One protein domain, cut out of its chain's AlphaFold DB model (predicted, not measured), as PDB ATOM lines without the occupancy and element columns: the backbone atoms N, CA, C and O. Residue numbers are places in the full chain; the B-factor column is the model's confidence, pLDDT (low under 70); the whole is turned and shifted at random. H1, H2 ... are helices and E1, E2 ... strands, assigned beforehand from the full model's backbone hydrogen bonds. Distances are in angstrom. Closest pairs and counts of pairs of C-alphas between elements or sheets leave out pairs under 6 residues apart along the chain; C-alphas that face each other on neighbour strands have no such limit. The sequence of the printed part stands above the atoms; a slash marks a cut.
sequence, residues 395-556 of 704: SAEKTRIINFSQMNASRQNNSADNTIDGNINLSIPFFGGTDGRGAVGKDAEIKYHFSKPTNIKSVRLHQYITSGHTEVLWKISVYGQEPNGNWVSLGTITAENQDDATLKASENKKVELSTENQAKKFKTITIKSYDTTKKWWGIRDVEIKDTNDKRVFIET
ATOM      1  N   SER A 395     -67.586 111.620  11.000       91.44
ATOM      2  CA  SER A 395     -68.901 112.265  10.996       91.44
ATOM      3  C   SER A 395     -68.794 113.701  10.476       91.44
ATOM      4  O   SER A 395     -67.696 114.253  10.377       91.44
ATOM      5  N   ALA A 396     -69.923 114.305  10.109       87.62
ATOM      6  CA  ALA A 396     -69.973 115.671   9.604       87.62
ATOM      7  C   ALA A 396     -71.162 116.428  10.215       87.62
ATOM      8  O   ALA A 396     -72.271 115.900  10.288       87.62
ATOM      9  N   GLU A 397     -70.935 117.667  10.650       87.44
ATOM     10  CA  GLU A 397     -71.926 118.509  11.331       87.44
ATOM     11  C   GLU A 397     -72.046 119.879  10.657       87.44
ATOM     12  O   GLU A 397     -71.070 120.419  10.140       87.44
ATOM     13  N   LYS A 398     -73.265 120.446  10.648       79.69
ATOM     14  CA  LYS A 398     -73.616 121.737  10.006       79.69
ATOM     15  C   LYS A 398     -73.210 121.873   8.520       79.69
ATOM     16  O   LYS A 398     -73.290 122.957   7.951       79.69
ATOM     17  N   THR A 399     -72.858 120.766   7.872       72.19
ATOM     18  CA  THR A 399     -72.717 120.602   6.421       72.19
ATOM     19  C   THR A 399     -73.690 119.518   5.959       72.19
ATOM     20  O   THR A 399     -73.914 118.548   6.684       72.19
ATOM     21  N   ARG A 400     -74.300 119.670   4.778       64.19
ATOM     22  CA  ARG A 400     -75.262 118.690   4.259       64.19
ATOM     23  C   ARG A 400     -74.571 117.725   3.296       64.19
ATOM     24  O   ARG A 400     -74.165 118.127   2.210       64.19
ATOM     25  N   ILE A 401     -74.509 116.444   3.666       59.50
ATOM     26  CA  ILE A 401     -74.176 115.365   2.725       59.50
ATOM     27  C   ILE A 401     -75.259 115.328   1.633       59.50
ATOM     28  O   ILE A 401     -76.460 115.389   1.919       59.50
ATOM     29  N   ILE A 402     -74.832 115.301   0.370       51.00
ATOM     30  CA  ILE A 402     -75.723 115.417  -0.791       51.00
ATOM     31  C   ILE A 402     -76.309 114.038  -1.119       51.00
ATOM     32  O   ILE A 402     -75.728 113.271  -1.880       51.00
ATOM     33  N   ASN A 403     -77.463 113.722  -0.528       44.44
ATOM     34  CA  ASN A 403     -78.129 112.431  -0.727       44.44
ATOM     35  C   ASN A 403     -78.666 112.259  -2.166       44.44
ATOM     36  O   ASN A 403     -79.039 113.221  -2.838       44.44
ATOM     37  N   PHE A 404     -78.686 111.008  -2.637       45.84
ATOM     38  CA  PHE A 404     -78.413 110.700  -4.045       45.84
ATOM     39  C   PHE A 404     -79.486 111.050  -5.097       45.84
ATOM     40  O   PHE A 404     -79.110 111.213  -6.255       45.84
ATOM     41  N   SER A 405     -80.776 111.213  -4.771       41.81
ATOM     42  CA  SER A 405     -81.875 111.297  -5.770       41.81
ATOM     43  C   SER A 405     -81.836 112.497  -6.747       41.81
ATOM     44  O   SER A 405     -82.810 112.771  -7.444       41.81
ATOM     45  N   GLN A 406     -80.715 113.225  -6.809       37.62
ATOM     46  CA  GLN A 406     -80.474 114.380  -7.666       37.62
ATOM     47  C   GLN A 406     -79.095 114.396  -8.385       37.62
ATOM     48  O   GLN A 406     -78.987 115.133  -9.363       37.62
ATOM     49  N   MET A 407     -78.042 113.644  -7.978       43.69
ATOM     50  CA  MET A 407     -76.685 113.748  -8.596       43.69
ATOM     51  C   MET A 407     -75.764 112.500  -8.486       43.69
ATOM     52  O   MET A 407     -75.585 111.976  -7.400       43.69
ATOM     53  N   ASN A 408     -75.098 112.132  -9.599       48.47
ATOM     54  CA  ASN A 408     -74.014 111.142  -9.865       48.47
ATOM     55  C   ASN A 408     -73.393 110.222  -8.765       48.47
ATOM     56  O   ASN A 408     -73.099 110.644  -7.658       48.47
ATOM     57  N   ALA A 409     -72.943 109.027  -9.179       38.28
ATOM     58  CA  ALA A 409     -71.916 108.156  -8.573       38.28
ATOM     59  C   ALA A 409     -70.731 108.867  -7.898       38.28
ATOM     60  O   ALA A 409     -70.424 108.582  -6.744       38.28
ATOM     61  N   SER A 410     -70.093 109.837  -8.565       40.25
ATOM     62  CA  SER A 410     -68.979 110.595  -7.969       40.25
ATOM     63  C   SER A 410     -69.419 111.528  -6.822       40.25
ATOM     64  O   SER A 410     -68.598 112.191  -6.197       40.25
ATOM     65  N   ARG A 411     -70.727 111.595  -6.538       45.16
ATOM     66  CA  ARG A 411     -71.348 112.319  -5.421       45.16
ATOM     67  C   ARG A 411     -72.191 111.413  -4.501       45.16
ATOM     68  O   ARG A 411     -72.429 111.818  -3.371       45.16
ATOM     69  N   GLN A 412     -72.550 110.184  -4.905       41.59
ATOM     70  CA  GLN A 412     -73.046 109.133  -3.991       41.59
ATOM     71  C   GLN A 412     -72.054 108.902  -2.857       41.59
ATOM     72  O   GLN A 412     -72.408 108.946  -1.683       41.59
ATOM     73  N   ASN A 413     -70.785 108.746  -3.228       49.12
ATOM     74  CA  ASN A 413     -69.688 108.543  -2.296       49.12
ATOM     75  C   ASN A 413     -69.162 109.879  -1.726       49.12
ATOM     76  O   ASN A 413     -67.969 110.010  -1.467       49.12
ATOM     77  N   ASN A 414     -70.028 110.874  -1.492       62.78
ATOM     78  CA  ASN A 414     -69.689 112.092  -0.739       62.78
ATOM     79  C   ASN A 414     -69.665 111.806   0.780       62.78
ATOM     80  O   ASN A 414     -70.350 112.446   1.578       62.78
ATOM     81  N   SER A 415     -68.913 110.774   1.166       76.25
ATOM     82  CA  SER A 415     -68.717 110.352   2.551       76.25
ATOM     83  C   SER A 415     -67.526 111.082   3.157       76.25
ATOM     84  O   SER A 415     -66.498 111.256   2.501       76.25
ATOM     85  N   ALA A 416     -67.621 111.444   4.436       83.69
ATOM     86  CA  ALA A 416     -66.480 111.974   5.173       83.69
ATOM     87  C   ALA A 416     -65.326 110.950   5.281       83.69
ATOM     88  O   ALA A 416     -64.171 111.368   5.351       83.69
ATOM     89  N   ASP A 417     -65.598 109.639   5.175       87.12
ATOM     90  CA  ASP A 417     -64.564 108.590   5.117       87.12
ATOM     91  C   ASP A 417     -63.580 108.820   3.949       87.12
ATOM     92  O   ASP A 417     -62.386 108.565   4.091       87.12
ATOM     93  N   ASN A 418     -64.049 109.375   2.824       81.62
ATOM     94  CA  ASN A 418     -63.223 109.616   1.635       81.62
ATOM     95  C   ASN A 418     -62.297 110.832   1.782       81.62
ATOM     96  O   ASN A 418     -61.344 110.970   1.026       81.62
ATOM     97  N   THR A 419     -62.505 111.680   2.799       86.56
ATOM     98  CA  THR A 419     -61.514 112.713   3.161       86.56
ATOM     99  C   THR A 419     -60.282 112.148   3.850       86.56
ATOM    100  O   THR A 419     -59.412 112.919   4.234       86.56
ATOM    101  N   ILE A 420     -60.222 110.840   4.095       90.62
ATOM    102  CA  ILE A 420     -59.160 110.220   4.879       90.62
ATOM    103  C   ILE A 420     -58.915 108.764   4.434       90.62
ATOM    104  O   ILE A 420     -58.544 107.919   5.242       90.62
ATOM    105  N   ASP A 421     -59.116 108.463   3.144       86.75
ATOM    106  CA  ASP A 421     -59.014 107.110   2.553       86.75
ATOM    107  C   ASP A 421     -57.588 106.673   2.163       86.75
ATOM    108  O   ASP A 421     -57.369 105.537   1.743       86.75
ATOM    109  N   GLY A 422     -56.611 107.575   2.296       85.88
ATOM    110  CA  GLY A 422     -55.210 107.330   1.962       85.88
ATOM    111  C   GLY A 422     -54.759 107.897   0.612       85.88
ATOM    112  O   GLY A 422     -53.589 108.277   0.488       85.88
ATOM    113  N   ASN A 423     -55.634 107.995  -0.394       85.94
ATOM    114  CA  ASN A 423     -55.202 108.091  -1.791       85.94
ATOM    115  C   ASN A 423     -55.454 109.447  -2.463       85.94
ATOM    116  O   ASN A 423     -56.323 109.581  -3.322       85.94
ATOM    117  N   ILE A 424     -54.555 110.401  -2.226       80.00
ATOM    118  CA  ILE A 424     -54.600 111.749  -2.813       80.00
ATOM    119  C   ILE A 424     -54.796 111.828  -4.349       80.00
ATOM    120  O   ILE A 424     -55.109 112.913  -4.837       80.00
ATOM    121  N   ASN A 425     -54.588 110.756  -5.124       77.75
ATOM    122  CA  ASN A 425     -54.764 110.764  -6.582       77.75
ATOM    123  C   ASN A 425     -56.218 110.489  -7.009       77.75
ATOM    124  O   ASN A 425     -56.719 111.163  -7.911       77.75
ATOM    125  N   LEU A 426     -56.889 109.527  -6.357       71.19
ATOM    126  CA  LEU A 426     -58.264 109.100  -6.673       71.19
ATOM    127  C   LEU A 426     -59.285 109.325  -5.543       71.19
ATOM    128  O   LEU A 426     -60.454 109.011  -5.773       71.19
ATOM    129  N   SER A 427     -58.894 109.845  -4.365       64.00
ATOM    130  CA  SER A 427     -59.829 110.178  -3.276       64.00
ATOM    131  C   SER A 427     -60.996 110.965  -3.856       64.00
ATOM    132  O   SER A 427     -60.798 112.030  -4.450       64.00
ATOM    133  N   ILE A 428     -62.210 110.430  -3.711       63.59
ATOM    134  CA  ILE A 428     -63.420 111.091  -4.197       63.59
ATOM    135  C   ILE A 428     -63.596 112.346  -3.338       63.59
ATOM    136  O   ILE A 428     -63.860 112.203  -2.141       63.59
ATOM    137  N   PRO A 429     -63.432 113.558  -3.901       65.25
ATOM    138  CA  PRO A 429     -63.398 114.764  -3.092       65.25
ATOM    139  C   PRO A 429     -64.712 114.942  -2.328       65.25
ATOM    140  O   PRO A 429     -65.801 114.865  -2.901       65.25
ATOM    141  N   PHE A 430     -64.601 115.180  -1.023       72.31
ATOM    142  CA  PHE A 430     -65.746 115.508  -0.187       72.31
ATOM    143  C   PHE A 430     -66.172 116.942  -0.439       72.31
ATOM    144  O   PHE A 430     -65.350 117.862  -0.504       72.31
ATOM    145  N   PHE A 431     -67.487 117.111  -0.491       70.25
ATOM    146  CA  PHE A 431     -68.143 118.340  -0.870       70.25
ATOM    147  C   PHE A 431     -69.165 118.758   0.172       70.25
ATOM    148  O   PHE A 431     -70.307 118.289   0.187       70.25
ATOM    149  N   GLY A 432     -68.719 119.659   1.045       65.31
ATOM    150  CA  GLY A 432     -69.541 120.272   2.079       65.31
ATOM    151  C   GLY A 432     -70.150 121.594   1.626       65.31
ATOM    152  O   GLY A 432     -69.505 122.371   0.922       65.31
ATOM    153  N   GLY A 433     -71.382 121.860   2.057       66.06
ATOM    154  CA  GLY A 433     -72.136 123.072   1.735       66.06
ATOM    155  C   GLY A 433     -73.550 123.042   2.315       66.06
ATOM    156  O   GLY A 433     -74.033 122.001   2.773       66.06
ATOM    157  N   THR A 434     -74.224 124.190   2.294       55.12
ATOM    158  CA  THR A 434     -75.648 124.280   2.655       55.12
ATOM    159  C   THR A 434     -76.496 123.775   1.483       55.12
ATOM    160  O   THR A 434     -76.241 124.140   0.336       55.12
ATOM    161  N   ASP A 435     -77.455 122.883   1.748       49.12
ATOM    162  CA  ASP A 435     -78.380 122.296   0.756       49.12
ATOM    163  C   ASP A 435     -77.752 121.710  -0.527       49.12
ATOM    164  O   ASP A 435     -78.415 121.562  -1.552       49.12
ATOM    165  N   GLY A 436     -76.468 121.343  -0.472       49.62
ATOM    166  CA  GLY A 436     -75.711 120.850  -1.627       49.62
ATOM    167  C   GLY A 436     -75.497 121.886  -2.739       49.62
ATOM    168  O   GLY A 436     -75.031 121.525  -3.818       49.62
ATOM    169  N   ARG A 437     -75.842 123.161  -2.500       50.41
ATOM    170  CA  ARG A 437     -75.748 124.261  -3.468       50.41
ATOM    171  C   ARG A 437     -75.281 125.548  -2.782       50.41
ATOM    172  O   ARG A 437     -76.088 126.364  -2.347       50.41
ATOM    173  N   GLY A 438     -73.965 125.753  -2.753       58.44
ATOM    174  CA  GLY A 438     -73.344 127.015  -2.346       58.44
ATOM    175  C   GLY A 438     -72.610 126.961  -1.006       58.44
ATOM    176  O   GLY A 438     -72.004 125.952  -0.653       58.44
ATOM    177  N   ALA A 439     -72.627 128.094  -0.302       70.56
ATOM    178  CA  ALA A 439     -71.778 128.401   0.847       70.56
ATOM    179  C   ALA A 439     -71.706 127.303   1.922       70.56
ATOM    180  O   ALA A 439     -72.733 126.811   2.409       70.56
ATOM    181  N   VAL A 440     -70.488 127.018   2.392       78.12
ATOM    182  CA  VAL A 440     -70.274 126.388   3.702       78.12
ATOM    183  C   VAL A 440     -70.473 127.440   4.788       78.12
ATOM    184  O   VAL A 440     -69.696 128.397   4.889       78.12
ATOM    185  N   GLY A 441     -71.525 127.261   5.588       78.12
ATOM    186  CA  GLY A 441     -71.806 128.099   6.748       78.12
ATOM    187  C   GLY A 441     -70.744 127.969   7.840       78.12
ATOM    188  O   GLY A 441     -70.016 126.976   7.917       78.12
ATOM    189  N   LYS A 442     -70.663 128.981   8.706       85.94
ATOM    190  CA  LYS A 442     -69.857 128.942   9.930       85.94
ATOM    191  C   LYS A 442     -70.238 127.754  10.831       85.94
ATOM    192  O   LYS A 442     -71.407 127.394  10.940       85.94
ATOM    193  N   ASP A 443     -69.241 127.216  11.532       87.38
ATOM    194  CA  ASP A 443     -69.287 126.029  12.391       87.38
ATOM    195  C   ASP A 443     -69.526 124.685  11.680       87.38
ATOM    196  O   ASP A 443     -69.628 123.673  12.372       87.38
ATOM    197  N   ALA A 444     -69.592 124.640  10.348       86.94
ATOM    198  CA  ALA A 444     -69.559 123.381   9.606       86.94
ATOM    199  C   ALA A 444     -68.242 122.646   9.859       86.94
ATOM    200  O   ALA A 444     -67.174 123.263   9.841       86.94
ATOM    201  N   GLU A 445     -68.301 121.341  10.107       89.75
ATOM    202  CA  GLU A 445     -67.117 120.567  10.469       89.75
ATOM    203  C   GLU A 445     -67.173 119.092  10.064       89.75
ATOM    204  O   GLU A 445     -68.250 118.507   9.944       89.75
ATOM    205  N   ILE A 446     -65.990 118.500   9.874       91.62
ATOM    206  CA  ILE A 446     -65.785 117.056   9.690       91.62
ATOM    207  C   ILE A 446     -64.926 116.549  10.841       91.62
ATOM    208  O   ILE A 446     -63.853 117.095  11.112       91.62
ATOM    209  N   LYS A 447     -65.404 115.493  11.500       95.56
ATOM    210  CA  LYS A 447     -64.814 114.896  12.697       95.56
ATOM    211  C   LYS A 447     -64.240 113.525  12.369       95.56
ATOM    212  O   LYS A 447     -64.906 112.692  11.762       95.56
ATOM    213  N   TYR A 448     -63.020 113.298  12.833       97.12
ATOM    214  CA  TYR A 448     -62.249 112.065  12.735       97.12
ATOM    215  C   TYR A 448     -62.157 111.474  14.138       97.12
ATOM    216  O   TYR A 448     -61.410 111.976  14.981       97.12
ATOM    217  N   HIS A 449     -62.981 110.468  14.411       97.50
ATOM    218  CA  HIS A 449     -63.114 109.847  15.722       97.50
ATOM    219  C   HIS A 449     -62.231 108.608  15.823       97.50
ATOM    220  O   HIS A 449     -62.238 107.748  14.943       97.50
ATOM    221  N   PHE A 450     -61.512 108.503  16.933       97.19
ATOM    222  CA  PHE A 450     -60.595 107.417  17.242       97.19
ATOM    223  C   PHE A 450     -61.178 106.577  18.383       97.19
ATOM    224  O   PHE A 450     -61.455 107.117  19.458       97.19
ATOM    225  N   SER A 451     -61.293 105.255  18.218       96.06
ATOM    226  CA  SER A 451     -61.760 104.376  19.310       96.06
ATOM    227  C   SER A 451     -60.831 104.370  20.533       96.06
ATOM    228  O   SER A 451     -61.232 103.952  21.621       96.06
ATOM    229  N   LYS A 452     -59.593 104.866  20.384       94.12
ATOM    230  CA  LYS A 452     -58.604 105.032  21.457       94.12
ATOM    231  C   LYS A 452     -57.936 106.411  21.356       94.12
ATOM    232  O   LYS A 452     -57.519 106.795  20.262       94.12
ATOM    233  N   PRO A 453     -57.781 107.162  22.466       95.81
ATOM    234  CA  PRO A 453     -57.132 108.468  22.427       95.81
ATOM    235  C   PRO A 453     -55.684 108.400  21.921       95.81
ATOM    236  O   PRO A 453     -54.850 107.696  22.496       95.81
ATOM    237  N   THR A 454     -55.390 109.162  20.869       95.81
ATOM    238  CA  THR A 454     -54.161 109.066  20.066       95.81
ATOM    239  C   THR A 454     -53.358 110.370  20.127       95.81
ATOM    240  O   THR A 454     -53.936 111.458  20.134       95.81
ATOM    241  N   ASN A 455     -52.027 110.271  20.208       96.50
ATOM    242  CA  ASN A 455     -51.111 111.417  20.144       96.50
ATOM    243  C   ASN A 455     -50.932 111.850  18.684       96.50
ATOM    244  O   ASN A 455     -50.529 111.041  17.851       96.50
ATOM    245  N   ILE A 456     -51.212 113.117  18.378       97.12
ATOM    246  CA  ILE A 456     -51.175 113.659  17.012       97.12
ATOM    247  C   ILE A 456     -49.992 114.617  16.874       97.12
ATOM    248  O   ILE A 456     -49.758 115.454  17.741       97.12
ATOM    249  N   LYS A 457     -49.250 114.507  15.771       96.75
ATOM    250  CA  LYS A 457     -48.148 115.412  15.417       96.75
ATOM    251  C   LYS A 457     -48.621 116.560  14.539       96.75
ATOM    252  O   LYS A 457     -48.230 117.707  14.743       96.75
ATOM    253  N   SER A 458     -49.460 116.248  13.553       96.56
ATOM    254  CA  SER A 458     -49.877 117.216  12.544       96.56
ATOM    255  C   SER A 458     -51.137 116.818  11.795       96.56
ATOM    256  O   SER A 458     -51.410 115.628  11.631       96.56
ATOM    257  N   VAL A 459     -51.813 117.819  11.235       95.56
ATOM    258  CA  VAL A 459     -52.903 117.659  10.267       95.56
ATOM    259  C   VAL A 459     -52.568 118.481   9.024       95.56
ATOM    260  O   VAL A 459     -52.365 119.691   9.120       95.56
ATOM    261  N   ARG A 460     -52.502 117.847   7.851       92.06
ATOM    262  CA  ARG A 460     -52.413 118.528   6.550       92.06
ATOM    263  C   ARG A 460     -53.723 118.355   5.791       92.06
ATOM    264  O   ARG A 460     -54.284 117.268   5.763       92.06
ATOM    265  N   LEU A 461     -54.172 119.431   5.154       87.88
ATOM    266  CA  LEU A 461     -55.428 119.478   4.416       87.88
ATOM    267  C   LEU A 461     -55.145 119.572   2.910       87.88
ATOM    268  O   LEU A 461     -54.663 120.596   2.422       87.88
ATOM    269  N   HIS A 462     -55.415 118.493   2.180       85.69
ATOM    270  CA  HIS A 462     -55.275 118.429   0.730       85.69
ATOM    271  C   HIS A 462     -56.544 118.968   0.068       85.69
ATOM    272  O   HIS A 462     -57.643 118.434   0.225       85.69
ATOM    273  N   GLN A 463     -56.381 120.051  -0.681       79.81
ATOM    274  CA  GLN A 463     -57.472 120.765  -1.335       79.81
ATOM    275  C   GLN A 463     -57.716 120.210  -2.745       79.81
ATOM    276  O   GLN A 463     -56.813 119.635  -3.362       79.81
ATOM    277  N   TYR A 464     -58.939 120.381  -3.247       75.06
ATOM    278  CA  TYR A 464     -59.300 120.087  -4.629       75.06
ATOM    279  C   TYR A 464     -59.227 121.356  -5.497       75.06
ATOM    280  O   TYR A 464     -59.761 122.408  -5.138       75.06
ATOM    281  N   ILE A 465     -58.550 121.262  -6.641       70.50
ATOM    282  CA  ILE A 465     -58.305 122.373  -7.573       70.50
ATOM    283  C   ILE A 465     -58.680 121.927  -8.985       70.50
ATOM    284  O   ILE A 465     -58.275 120.847  -9.411       70.50
ATOM    285  N   THR A 466     -59.383 122.786  -9.723       61.44
ATOM    286  CA  THR A 466     -59.617 122.637 -11.165       61.44
ATOM    287  C   THR A 466     -59.043 123.828 -11.943       61.44
ATOM    288  O   THR A 466     -58.574 124.828 -11.384       61.44
ATOM    289  N   SER A 467     -59.035 123.716 -13.266       56.72
ATOM    290  CA  SER A 467     -58.507 124.710 -14.198       56.72
ATOM    291  C   SER A 467     -59.375 125.971 -14.200       56.72
ATOM    292  O   SER A 467     -60.399 126.051 -14.871       56.72
ATOM    293  N   GLY A 468     -58.958 126.982 -13.436       55.00
ATOM    294  CA  GLY A 468     -59.655 128.270 -13.331       55.00
ATOM    295  C   GLY A 468     -60.659 128.373 -12.177       55.00
ATOM    296  O   GLY A 468     -61.090 129.483 -11.873       55.00
ATOM    297  N   HIS A 469     -60.965 127.271 -11.482       58.47
ATOM    298  CA  HIS A 469     -61.784 127.277 -10.268       58.47
ATOM    299  C   HIS A 469     -61.098 126.489  -9.139       58.47
ATOM    300  O   HIS A 469     -60.811 125.301  -9.235       58.47
ATOM    301  N   THR A 470     -60.813 127.168  -8.035       62.69
ATOM    302  CA  THR A 470     -60.346 126.556  -6.788       62.69
ATOM    303  C   THR A 470     -61.547 126.355  -5.874       62.69
ATOM    304  O   THR A 470     -62.330 127.295  -5.703       62.69
ATOM    305  N   GLU A 471     -61.668 125.168  -5.265       65.75
ATOM    306  CA  GLU A 471     -62.747 124.855  -4.321       65.75
ATOM    307  C   GLU A 471     -62.260 124.741  -2.882       65.75
ATOM    308  O   GLU A 471     -61.135 124.324  -2.618       65.75
ATOM    309  N   VAL A 472     -63.021 125.313  -1.945       62.50
ATOM    310  CA  VAL A 472     -62.395 126.344  -1.100       62.50
ATOM    311  C   VAL A 472     -62.348 126.021   0.376       62.50
ATOM    312  O   VAL A 472     -63.361 125.978   1.066       62.50
ATOM    313  N   LEU A 473     -61.122 125.964   0.888       69.81
ATOM    314  CA  LEU A 473     -60.824 125.752   2.298       69.81
ATOM    315  C   LEU A 473     -60.371 127.079   2.920       69.81
ATOM    316  O   LEU A 473     -59.203 127.312   3.218       69.81
ATOM    317  N   TRP A 474     -61.341 127.989   3.059       76.19
ATOM    318  CA  TRP A 474     -61.167 129.318   3.649       76.19
ATOM    319  C   TRP A 474     -61.571 129.314   5.125       76.19
ATOM    320  O   TRP A 474     -62.654 128.844   5.467       76.19
ATOM    321  N   LYS A 475     -60.710 129.885   5.980       84.31
ATOM    322  CA  LYS A 475     -60.923 130.041   7.432       84.31
ATOM    323  C   LYS A 475     -61.331 128.730   8.123       84.31
ATOM    324  O   LYS A 475     -62.399 128.616   8.731       84.31
ATOM    325  N   ILE A 476     -60.429 127.754   8.038       87.75
ATOM    326  CA  ILE A 476     -60.536 126.467   8.729       87.75
ATOM    327  C   ILE A 476     -59.767 126.542  10.055       87.75
ATOM    328  O   ILE A 476     -58.620 126.985  10.089       87.75
ATOM    329  N   SER A 477     -60.370 126.067  11.137       92.12
ATOM    330  CA  SER A 477     -59.696 125.731  12.391       92.12
ATOM    331  C   SER A 477     -59.528 124.220  12.493       92.12
ATOM    332  O   SER A 477     -60.422 123.468  12.104       92.12
ATOM    333  N   VAL A 478     -58.415 123.784  13.077       95.19
ATOM    334  CA  VAL A 478     -58.208 122.398  13.504       95.19
ATOM    335  C   VAL A 478     -58.351 122.354  15.024       95.19
ATOM    336  O   VAL A 478     -57.621 123.058  15.727       95.19
ATOM    337  N   TYR A 479     -59.268 121.533  15.539       97.06
ATOM    338  CA  TYR A 479     -59.401 121.284  16.980       97.06
ATOM    339  C   TYR A 479     -59.200 119.802  17.301       97.06
ATOM    340  O   TYR A 479     -59.507 118.927  16.492       97.06
ATOM    341  N   GLY A 480     -58.710 119.523  18.507       97.62
ATOM    342  CA  GLY A 480     -58.623 118.177  19.067       97.62
ATOM    343  C   GLY A 480     -59.481 118.063  20.316       97.62
ATOM    344  O   GLY A 480     -59.437 118.946  21.171       97.62
ATOM    345  N   GLN A 481     -60.254 116.985  20.431       98.12
ATOM    346  CA  GLN A 481     -61.018 116.682  21.636       98.12
ATOM    347  C   GLN A 481     -60.231 115.736  22.539       98.12
ATOM    348  O   GLN A 481     -59.920 114.614  22.142       98.12
ATOM    349  N   GLU A 482     -59.942 116.161  23.760       97.44
ATOM    350  CA  GLU A 482     -59.302 115.345  24.791       97.44
ATOM    351  C   GLU A 482     -60.263 114.265  25.350       97.44
ATOM    352  O   GLU A 482     -61.483 114.349  25.157       97.44
ATOM    353  N   PRO A 483     -59.771 113.230  26.068       96.38
ATOM    354  CA  PRO A 483     -60.613 112.141  26.578       96.38
ATOM    355  C   PRO A 483     -61.747 112.636  27.483       96.38
ATOM    356  O   PRO A 483     -62.886 112.187  27.348       96.38
ATOM    357  N   ASN A 484     -61.446 113.633  28.322       94.62
ATOM    358  CA  ASN A 484     -62.374 114.343  29.211       94.62
ATOM    359  C   ASN A 484     -63.496 115.112  28.473       94.62
ATOM    360  O   ASN A 484     -64.469 115.506  29.106       94.62
ATOM    361  N   GLY A 485     -63.402 115.289  27.149       94.19
ATOM    362  CA  GLY A 485     -64.379 116.006  26.326       94.19
ATOM    363  C   GLY A 485     -64.013 117.455  25.992       94.19
ATOM    364  O   GLY A 485     -64.676 118.031  25.128       94.19
ATOM    365  N   ASN A 486     -62.962 118.014  26.601       96.38
ATOM    366  CA  ASN A 486     -62.475 119.365  26.317       96.38
ATOM    367  C   ASN A 486     -61.991 119.480  24.868       96.38
ATOM    368  O   ASN A 486     -61.376 118.554  24.338       96.38
ATOM    369  N   TRP A 487     -62.226 120.634  24.244       96.88
ATOM    370  CA  TRP A 487     -61.734 120.948  22.904       96.88
ATOM    371  C   TRP A 487     -60.554 121.917  22.973       96.88
ATOM    372  O   TRP A 487     -60.665 123.010  23.527       96.88
ATOM    373  N   VAL A 488     -59.435 121.525  22.369       96.19
ATOM    374  CA  VAL A 488     -58.194 122.302  22.285       96.19
ATOM    375  C   VAL A 488     -58.027 122.816  20.857       96.19
ATOM    376  O   VAL A 488     -58.165 122.052  19.902       96.19
ATOM    377  N   SER A 489     -57.712 124.104  20.697       95.19
ATOM    378  CA  SER A 489     -57.317 124.663  19.397       95.19
ATOM    379  C   SER A 489     -55.912 124.185  19.035       95.19
ATOM    380  O   SER A 489     -54.974 124.382  19.809       95.19
ATOM    381  N   LEU A 490     -55.773 123.541  17.877       95.44
ATOM    382  CA  LEU A 490     -54.506 122.973  17.403       95.44
ATOM    383  C   LEU A 490     -53.826 123.871  16.364       95.44
ATOM    384  O   LEU A 490     -52.602 123.881  16.276       95.44
ATOM    385  N   GLY A 491     -54.610 124.648  15.615       92.81
ATOM    386  CA  GLY A 491     -54.129 125.646  14.662       92.81
ATOM    387  C   GLY A 491     -55.222 126.086  13.689       92.81
ATOM    388  O   GLY A 491     -56.377 125.676  13.805       92.81
ATOM    389  N   THR A 492     -54.863 126.926  12.719       90.25
ATOM    390  CA  THR A 492     -55.786 127.403  11.675       90.25
ATOM    391  C   THR A 492     -55.135 127.353  10.297       90.25
ATOM    392  O   THR A 492     -53.926 127.531  10.159       90.25
ATOM    393  N   ILE A 493     -55.951 127.117   9.271       84.31
ATOM    394  CA  ILE A 493     -55.594 127.234   7.859       84.31
ATOM    395  C   ILE A 493     -56.379 128.423   7.310       84.31
ATOM    396  O   ILE A 493     -57.610 128.403   7.204       84.31
ATOM    397  N   THR A 494     -55.650 129.498   7.024       80.50
ATOM    398  CA  THR A 494     -56.213 130.805   6.677       80.50
ATOM    399  C   THR A 494     -55.744 131.258   5.297       80.50
ATOM    400  O   THR A 494     -54.651 130.906   4.838       80.50
ATOM    401  N   ALA A 495     -56.592 132.050   4.644       76.56
ATOM    402  CA  ALA A 495     -56.313 132.768   3.409       76.56
ATOM    403  C   ALA A 495     -56.960 134.156   3.517       76.56
ATOM    404  O   ALA A 495     -58.045 134.290   4.093       76.56
ATOM    405  N   GLU A 496     -56.282 135.185   3.015       78.38
ATOM    406  CA  GLU A 496     -56.642 136.590   3.268       78.38
ATOM    407  C   GLU A 496     -57.985 136.973   2.631       78.38
ATOM    408  O   GLU A 496     -58.797 137.671   3.239       78.38
ATOM    409  N   ASN A 497     -58.260 136.440   1.440       79.88
ATOM    410  CA  ASN A 497     -59.515 136.607   0.716       79.88
ATOM    411  C   ASN A 497     -59.982 135.265   0.107       79.88
ATOM    412  O   ASN A 497     -59.478 134.205   0.482       79.88
ATOM    413  N   GLN A 498     -60.986 135.308  -0.775       77.94
ATOM    414  CA  GLN A 498     -61.561 134.124  -1.432       77.94
ATOM    415  C   GLN A 498     -61.333 134.119  -2.955       77.94
ATOM    416  O   GLN A 498     -62.099 133.500  -3.694       77.94
ATOM    417  N   ASP A 499     -60.279 134.794  -3.419       79.88
ATOM    418  CA  ASP A 499     -59.896 134.823  -4.830       79.88
ATOM    419  C   ASP A 499     -59.076 133.567  -5.163       79.88
ATOM    420  O   ASP A 499     -58.216 133.149  -4.382       79.88
ATOM    421  N   ASP A 500     -59.306 132.960  -6.329       74.88
ATOM    422  CA  ASP A 500     -58.751 131.641  -6.670       74.88
ATOM    423  C   ASP A 500     -57.214 131.555  -6.571       74.88
ATOM    424  O   ASP A 500     -56.682 130.522  -6.171       74.88
ATOM    425  N   ALA A 501     -56.487 132.647  -6.837       78.94
ATOM    426  CA  ALA A 501     -55.031 132.702  -6.666       78.94
ATOM    427  C   ALA A 501     -54.590 132.594  -5.188       78.94
ATOM    428  O   ALA A 501     -53.717 131.790  -4.856       78.94
ATOM    429  N   THR A 502     -55.217 133.361  -4.291       77.75
ATOM    430  CA  THR A 502     -54.948 133.372  -2.837       77.75
ATOM    431  C   THR A 502     -55.298 132.035  -2.186       77.75
ATOM    432  O   THR A 502     -54.633 131.563  -1.258       77.75
ATOM    433  N   LEU A 503     -56.357 131.405  -2.691       75.19
ATOM    434  CA  LEU A 503     -56.835 130.112  -2.225       75.19
ATOM    435  C   LEU A 503     -55.946 128.969  -2.718       75.19
ATOM    436  O   LEU A 503     -55.595 128.100  -1.927       75.19
ATOM    437  N   LYS A 504     -55.486 129.012  -3.974       76.00
ATOM    438  CA  LYS A 504     -54.475 128.079  -4.489       76.00
ATOM    439  C   LYS A 504     -53.141 128.193  -3.743       76.00
ATOM    440  O   LYS A 504     -52.512 127.179  -3.466       76.00
ATOM    441  N   ALA A 505     -52.757 129.391  -3.296       74.56
ATOM    442  CA  ALA A 505     -51.622 129.593  -2.384       74.56
ATOM    443  C   ALA A 505     -51.838 129.026  -0.955       74.56
ATOM    444  O   ALA A 505     -50.980 129.176  -0.082       74.56
ATOM    445  N   SER A 506     -52.980 128.381  -0.693       71.31
ATOM    446  CA  SER A 506     -53.303 127.694   0.563       71.31
ATOM    447  C   SER A 506     -53.443 126.171   0.423       71.31
ATOM    448  O   SER A 506     -53.707 125.501   1.422       71.31
ATOM    449  N   GLU A 507     -53.204 125.621  -0.775       76.00
ATOM    450  CA  GLU A 507     -53.211 124.181  -1.047       76.00
ATOM    451  C   GLU A 507     -52.219 123.425  -0.139       76.00
ATOM    452  O   GLU A 507     -51.099 123.879   0.101       76.00
ATOM    453  N   ASN A 508     -52.607 122.238   0.342       78.25
ATOM    454  CA  ASN A 508     -51.755 121.318   1.112       78.25
ATOM    455  C   ASN A 508     -51.155 121.926   2.403       78.25
ATOM    456  O   ASN A 508     -50.164 121.401   2.933       78.25
ATOM    457  N   LYS A 509     -51.741 123.019   2.925       83.06
ATOM    458  CA  LYS A 509     -51.307 123.655   4.177       83.06
ATOM    459  C   LYS A 509     -51.345 122.648   5.332       83.06
ATOM    460  O   LYS A 509     -52.291 121.875   5.496       83.06
ATOM    461  N   LYS A 510     -50.277 122.673   6.130       90.19
ATOM    462  CA  LYS A 510     -50.038 121.778   7.264       90.19
ATOM    463  C   LYS A 510     -50.117 122.561   8.570       90.19
ATOM    464  O   LYS A 510     -49.444 123.577   8.720       90.19
ATOM    465  N   VAL A 511     -50.899 122.052   9.514       92.94
ATOM    466  CA  VAL A 511     -50.886 122.458  10.919       92.94
ATOM    467  C   VAL A 511     -49.987 121.478  11.669       92.94
ATOM    468  O   VAL A 511     -50.359 120.324  11.885       92.94
ATOM    469  N   GLU A 512     -48.789 121.929  12.035       94.75
ATOM    470  CA  GLU A 512     -47.939 121.255  13.024       94.75
ATOM    471  C   GLU A 512     -48.481 121.577  14.423       94.75
ATOM    472  O   GLU A 512     -48.725 122.745  14.734       94.75
ATOM    473  N   LEU A 513     -48.668 120.573  15.284       94.62
ATOM    474  CA  LEU A 513     -49.065 120.816  16.673       94.62
ATOM    475  C   LEU A 513     -47.856 121.303  17.485       94.62
ATOM    476  O   LEU A 513     -46.731 120.843  17.279       94.62
ATOM    477  N   SER A 514     -48.082 122.194  18.456       93.69
ATOM    478  CA  SER A 514     -47.061 122.569  19.444       93.69
ATOM    479  C   SER A 514     -46.626 121.357  20.278       93.69
ATOM    480  O   SER A 514     -47.413 120.436  20.481       93.69
ATOM    481  N   THR A 515     -45.405 121.362  20.825       93.31
ATOM    482  CA  THR A 515     -44.874 120.258  21.652       93.31
ATOM    483  C   THR A 515     -45.811 119.873  22.806       93.31
ATOM    484  O   THR A 515     -45.992 118.693  23.097       93.31
ATOM    485  N   GLU A 516     -46.470 120.862  23.416       94.12
ATOM    486  CA  GLU A 516     -47.503 120.664  24.441       94.12
ATOM    487  C   GLU A 516     -48.722 119.895  23.898       94.12
ATOM    488  O   GLU A 516     -49.212 118.969  24.541       94.12
ATOM    489  N   ASN A 517     -49.203 120.241  22.700       94.88
ATOM    490  CA  ASN A 517     -50.338 119.570  22.070       94.88
ATOM    491  C   ASN A 517     -49.969 118.199  21.478       94.88
ATOM    492  O   ASN A 517     -50.829 117.328  21.452       94.88
ATOM    493  N   GLN A 518     -48.715 117.966  21.073       94.75
ATOM    494  CA  GLN A 518     -48.243 116.636  20.654       94.75
ATOM    495  C   GLN A 518     -48.203 115.642  21.827       94.75
ATOM    496  O   GLN A 518     -48.495 114.457  21.655       94.75
ATOM    497  N   ALA A 519     -47.894 116.119  23.039       93.62
ATOM    498  CA  ALA A 519     -47.930 115.309  24.257       93.62
ATOM    499  C   ALA A 519     -49.362 114.914  24.683       93.62
ATOM    500  O   ALA A 519     -49.547 113.892  25.351       93.62
ATOM    501  N   LYS A 520     -50.383 115.681  24.272       96.25
ATOM    502  CA  LYS A 520     -51.799 115.378  24.535       96.25
ATOM    503  C   LYS A 520     -52.311 114.258  23.630       96.25
ATOM    504  O   LYS A 520     -51.878 114.084  22.493       96.25
ATOM    505  N   LYS A 521     -53.288 113.512  24.149       96.94
ATOM    506  CA  LYS A 521     -54.043 112.501  23.403       96.94
ATOM    507  C   LYS A 521     -55.415 113.044  23.047       96.94
ATOM    508  O   LYS A 521     -56.095 113.588  23.910       96.94
ATOM    509  N   PHE A 522     -55.855 112.815  21.817       98.06
ATOM    510  CA  PHE A 522     -57.172 113.227  21.342       98.06
ATOM    511  C   PHE A 522     -58.016 112.003  20.982       98.06
ATOM    512  O   PHE A 522     -57.493 111.041  20.428       98.06
ATOM    513  N   LYS A 523     -59.314 112.023  21.308       97.75
ATOM    514  CA  LYS A 523     -60.314 111.028  20.863       97.75
ATOM    515  C   LYS A 523     -61.029 111.439  19.572       97.75
ATOM    516  O   LYS A 523     -61.594 110.593  18.892       97.75
ATOM    517  N   THR A 524     -60.976 112.728  19.238       98.06
ATOM    518  CA  THR A 524     -61.492 113.286  17.987       98.06
ATOM    519  C   THR A 524     -60.522 114.350  17.485       98.06
ATOM    520  O   THR A 524     -60.090 115.187  18.278       98.06
ATOM    521  N   ILE A 525     -60.222 114.375  16.189       97.88
ATOM    522  CA  ILE A 525     -59.725 115.572  15.489       97.88
ATOM    523  C   ILE A 525     -60.874 116.122  14.648       97.88
ATOM    524  O   ILE A 525     -61.650 115.347  14.102       97.88
ATOM    525  N   THR A 526     -61.014 117.439  14.542       95.56
ATOM    526  CA  THR A 526     -62.018 118.069  13.670       95.56
ATOM    527  C   THR A 526     -61.400 119.174  12.826       95.56
ATOM    528  O   THR A 526     -60.541 119.922  13.308       95.56
ATOM    529  N   ILE A 527     -61.855 119.286  11.578       92.38
ATOM    530  CA  ILE A 527     -61.622 120.446  10.712       92.38
ATOM    531  C   ILE A 527     -62.929 121.225  10.585       92.38
ATOM    532  O   ILE A 527     -63.965 120.658  10.248       92.38
ATOM    533  N   LYS A 528     -62.892 122.520  10.903       91.56
ATOM    534  CA  LYS A 528     -64.092 123.315  11.183       91.56
ATOM    535  C   LYS A 528     -64.031 124.712  10.572       91.56
ATOM    536  O   LYS A 528     -63.045 125.416  10.773       91.56
ATOM    537  N   SER A 529     -65.089 125.164   9.899       89.19
ATOM    538  CA  SER A 529     -65.215 126.563   9.473       89.19
ATOM    539  C   SER A 529     -65.436 127.463  10.694       89.19
ATOM    540  O   SER A 529     -66.342 127.239  11.499       89.19
ATOM    541  N   TYR A 530     -64.630 128.516  10.845       88.75
ATOM    542  CA  TYR A 530     -64.868 129.538  11.879       88.75
ATOM    543  C   TYR A 530     -65.553 130.805  11.337       88.75
ATOM    544  O   TYR A 530     -65.874 131.720  12.103       88.75
ATOM    545  N   ASP A 531     -65.837 130.832  10.033       86.50
ATOM    546  CA  ASP A 531     -66.527 131.897   9.305       86.50
ATOM    547  C   ASP A 531     -67.320 131.307   8.119       86.50
ATOM    548  O   ASP A 531     -67.079 130.166   7.720       86.50
ATOM    549  N   THR A 532     -68.260 132.063   7.550       81.19
ATOM    550  CA  THR A 532     -69.072 131.617   6.406       81.19
ATOM    551  C   THR A 532     -68.333 131.867   5.091       81.19
ATOM    552  O   THR A 532     -68.085 133.003   4.687       81.19
ATOM    553  N   THR A 533     -67.990 130.783   4.400       74.88
ATOM    554  CA  THR A 533     -67.400 130.810   3.051       74.88
ATOM    555  C   THR A 533     -68.422 131.289   1.999       74.88
ATOM    556  O   THR A 533     -69.626 131.242   2.236       74.88
ATOM    557  N   LYS A 534     -67.976 131.740   0.816       71.88
ATOM    558  CA  LYS A 534     -68.858 132.046  -0.337       71.88
ATOM    559  C   LYS A 534     -68.973 130.896  -1.348       71.88
ATOM    560  O   LYS A 534     -69.772 130.980  -2.275       71.88
ATOM    561  N   LYS A 535     -68.157 129.858  -1.183       71.38
ATOM    562  CA  LYS A 535     -68.062 128.664  -2.032       71.38
ATOM    563  C   LYS A 535     -68.293 127.412  -1.170       71.38
ATOM    564  O   LYS A 535     -68.651 127.520  -0.001       71.38
ATOM    565  N   TRP A 536     -68.129 126.238  -1.754       74.50
ATOM    566  CA  TRP A 536     -68.293 124.935  -1.119       74.50
ATOM    567  C   TRP A 536     -66.900 124.380  -0.762       74.50
ATOM    568  O   TRP A 536     -65.882 124.835  -1.291       74.50
ATOM    569  N   TRP A 537     -66.818 123.455   0.194       76.81
ATOM    570  CA  TRP A 537     -65.541 122.838   0.574       76.81
ATOM    571  C   TRP A 537     -65.171 121.769  -0.447       76.81
ATOM    572  O   TRP A 537     -65.892 120.788  -0.548       76.81
ATOM    573  N   GLY A 538     -64.044 121.922  -1.150       76.25
ATOM    574  CA  GLY A 538     -63.446 120.863  -1.968       76.25
ATOM    575  C   GLY A 538     -62.294 120.190  -1.226       76.25
ATOM    576  O   GLY A 538     -61.143 120.600  -1.385       76.25
ATOM    577  N   ILE A 539     -62.590 119.185  -0.398       79.75
ATOM    578  CA  ILE A 539     -61.568 118.438   0.355       79.75
ATOM    579  C   ILE A 539     -61.199 117.198  -0.445       79.75
ATOM    580  O   ILE A 539     -62.032 116.319  -0.632       79.75
ATOM    581  N   ARG A 540     -59.946 117.123  -0.894       80.88
ATOM    582  CA  ARG A 540     -59.405 115.934  -1.553       80.88
ATOM    583  C   ARG A 540     -59.022 114.879  -0.518       80.88
ATOM    584  O   ARG A 540     -59.407 113.736  -0.678       80.88
ATOM    585  N   ASP A 541     -58.303 115.273   0.534       88.06
ATOM    586  CA  ASP A 541     -57.804 114.367   1.580       88.06
ATOM    587  C   ASP A 541     -57.332 115.140   2.839       88.06
ATOM    588  O   ASP A 541     -57.107 116.354   2.798       88.06
ATOM    589  N   VAL A 542     -57.159 114.441   3.960       91.50
ATOM    590  CA  VAL A 542     -56.694 114.938   5.257       91.50
ATOM    591  C   VAL A 542     -55.620 113.996   5.803       91.50
ATOM    592  O   VAL A 542     -55.886 112.955   6.404       91.50
ATOM    593  N   GLU A 543     -54.362 114.393   5.635       94.19
ATOM    594  CA  GLU A 543     -53.208 113.670   6.162       94.19
ATOM    595  C   GLU A 543     -53.043 113.991   7.661       94.19
ATOM    596  O   GLU A 543     -52.348 114.933   8.054       94.19
ATOM    597  N   ILE A 544     -53.698 113.195   8.514       95.38
ATOM    598  CA  ILE A 544     -53.444 113.158   9.961       95.38
ATOM    599  C   ILE A 544     -52.215 112.279  10.225       95.38
ATOM    600  O   ILE A 544     -52.153 111.147   9.740       95.38
ATOM    601  N   LYS A 545     -51.251 112.766  11.021       96.25
ATOM    602  CA  LYS A 545     -50.095 111.973  11.484       96.25
ATOM    603  C   LYS A 545     -50.019 111.857  12.995       96.25
ATOM    604  O   LYS A 545     -50.221 112.844  13.704       96.25
ATOM    605  N   ASP A 546     -49.650 110.672  13.464       94.44
ATOM    606  CA  ASP A 546     -49.280 110.427  14.853       94.44
ATOM    607  C   ASP A 546     -47.873 110.972  15.177       94.44
ATOM    608  O   ASP A 546     -47.143 111.467  14.312       94.44
ATOM    609  N   THR A 547     -47.467 110.880  16.444       93.31
ATOM    610  CA  THR A 547     -46.128 111.292  16.908       93.31
ATOM    611  C   THR A 547     -44.969 110.414  16.419       93.31
ATOM    612  O   THR A 547     -43.819 110.757  16.673       93.31
ATOM    613  N   ASN A 548     -45.242 109.326  15.692       93.06
ATOM    614  CA  ASN A 548     -44.256 108.457  15.041       93.06
ATOM    615  C   ASN A 548     -44.154 108.731  13.521       93.06
ATOM    616  O   ASN A 548     -43.593 107.914  12.791       93.06
ATOM    617  N   ASP A 549     -44.737 109.838  13.036       92.62
ATOM    618  CA  ASP A 549     -44.926 110.184  11.615       92.62
ATOM    619  C   ASP A 549     -45.755 109.171  10.799       92.62
ATOM    620  O   ASP A 549     -45.862 109.296   9.572       92.62
ATOM    621  N   LYS A 550     -46.416 108.208  11.456       92.94
ATOM    622  CA  LYS A 550     -47.364 107.310  10.798       92.94
ATOM    623  C   LYS A 550     -48.644 108.070  10.492       92.94
ATOM    624  O   LYS A 550     -49.151 108.836  11.311       92.94
ATOM    625  N   ARG A 551     -49.180 107.847   9.296       93.06
ATOM    626  CA  ARG A 551     -50.490 108.366   8.913       93.06
ATOM    627  C   ARG A 551     -51.583 107.573   9.631       93.06
ATOM    628  O   ARG A 551     -51.476 106.354   9.719       93.06
ATOM    629  N   VAL A 552     -52.625 108.257  10.095       94.56
ATOM    630  CA  VAL A 552     -53.858 107.634  10.600       94.56
ATOM    631  C   VAL A 552     -54.932 107.833   9.532       94.56
ATOM    632  O   VAL A 552     -55.272 108.977   9.229       94.56
ATOM    633  N   PHE A 553     -55.394 106.753   8.898       94.38
ATOM    634  CA  PHE A 553     -56.272 106.813   7.722       94.38
ATOM    635  C   PHE A 553     -57.107 105.543   7.529       94.38
ATOM    636  O   PHE A 553     -56.745 104.478   8.013       94.38
ATOM    637  N   ILE A 554     -58.239 105.640   6.834       93.62
ATOM    638  CA  ILE A 554     -59.072 104.482   6.495       93.62
ATOM    639  C   ILE A 554     -58.346 103.691   5.405       93.62
ATOM    640  O   ILE A 554     -58.220 104.158   4.277       93.62
ATOM    641  N   GLU A 555     -57.872 102.495   5.752       94.62
ATOM    642  CA  GLU A 555     -57.080 101.591   4.914       94.62
ATOM    643  C   GLU A 555     -57.955 100.953   3.824       94.62
ATOM    644  O   GLU A 555     -58.301  99.771   3.867       94.62
ATOM    645  N   THR A 556     -58.385 101.763   2.859       91.44
ATOM    646  CA  THR A 556     -59.254 101.334   1.760       91.44
ATOM    647  C   THR A 556     -58.444 100.480   0.775       91.44
ATOM    648  O   THR A 556     -57.498 100.997   0.185       91.44
TER     649      THR A 556
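What this domain is: This is residues 395 to 556 of the 704 residues of an uncharacterized protein of Mycoplasma nasistruthionis (UniProt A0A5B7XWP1). A small sandwich of strands comes first into view, made by one long strand, E3, which folds back on itself near residue 454 and runs through both layers: E1, the first part of E3, E7, E4 and E5 make one layer, and E2, E8, the later part of E3 and E6 the other. E5 and E6 come close along one side, the short helix H2 sits between E8 and E1 on the more open side, H4 covers part of E3 near its fold, and H1 and H3 lie away from the sheet. The printed part has 162 residues, with eight named strands and four named helices, which follow each other along the chain as E1, then H1 and H2, then E2, E3, E4 and E5, then H3, E6, H4, E7 and E8. The strands belong to one branched sheet, in which neighbour strands are antiparallel and E3 has three or more neighbours. The class is mixed, helices and strands, with 79 residues, under half, in named elements. The whole is compact, with a radius of gyration of the C-alphas of 15.1 A and spans of 43 by 34 by 28 A.

Where its parts are: Find C-alpha 445 at (-67.117, 120.567, 10.469); there E3 begins, residues 445 to 463, and it ends 15.2 A away after a bend of 153 degrees at residue 454. Beside it look for E7, residues 521 to 529, 22.7 A long, which bends by 59 degrees at residue 524. Next come E4, residues 476 to 481, 16.2 A, and E5, residues 487 to 493, 17.4 A. E8, residues 537 to 546, is 24.9 A long, bends by 65 degrees at residue 540 and ends at C-alpha 546 at (-49.280, 110.427, 14.853). Three short strands remain: E1, residues 395 to 397, starting at (-68.901, 112.265, 10.996); E2, residues 430 to 432; and E6, residues 510 to 512. The helices are H1, residues 409 to 412, H2, residues 416 to 420, H3, residues 500 to 504, and H4, residues 515 to 519.

How they stand to each other: Start at E3, in a twisted sheet: E1 and E8 lie on one side of it, E6 and E7 on the other side. Read N 448 and O 525, 2.8 A apart, for E3 and E7, and N 460 and O 543, 2.9 A, for E3 and E8. E1 stands beside residues 445 to 447, with N 397 and O 445 at 2.9 A, and E6 beside residues 458 to 460, with N 511 and O 459 at 2.8 A. E4 has E7 on one side, N 477 and O 528 at 2.8 A, and E5 on the other side, N 488 and O 480 at 2.8 A; E4 and E5 form a hairpin. E2 is an edge strand beside E8, with N 430 and O 539 at 2.8 A. The closest C-alphas of E5 and E6 are those of Gly 491 and Val 511, 5.9 A apart. E1 and E8 are apart. H2 is on the sheet at a height of 5.6 A, over none of the strands, but only just, since 2 of its 5 C-alphas fall on E3; its closest C-alphas to E8 are Thr 419 and Asp 541, 4.4 A. H4 is on the sheet at a height of 7.4 A and only just over E3, with 3 of its 5 C-alphas falling on it; Lys 457 and Gln 518 are the closest C-alphas, 5.4 A. H1 and H3 are not on the sheet. In H3 and H4 every O i to N i+4 pair is within hydrogen-bond range; H2 has 0 of 1, but 2 of 2 O i to N i+3 pairs, and H1 is too short for an O i to N i+4 pair.

The domain as a whole: The farthest C-alphas, those of Ser 405 and Thr 515, are 46.9 A apart. The printed part has no cut. The links E1 to H1, E2 to E3 and E3 to E4 are long. Past E8, look at residues 551 to 552, which pair antiparallel with residues 544 to 545 of E8. The mean pLDDT of the printed part is 80.9, and the model is under 70 at residues 400 to 414, 427 to 429, 432 to 438 and 466 to 473.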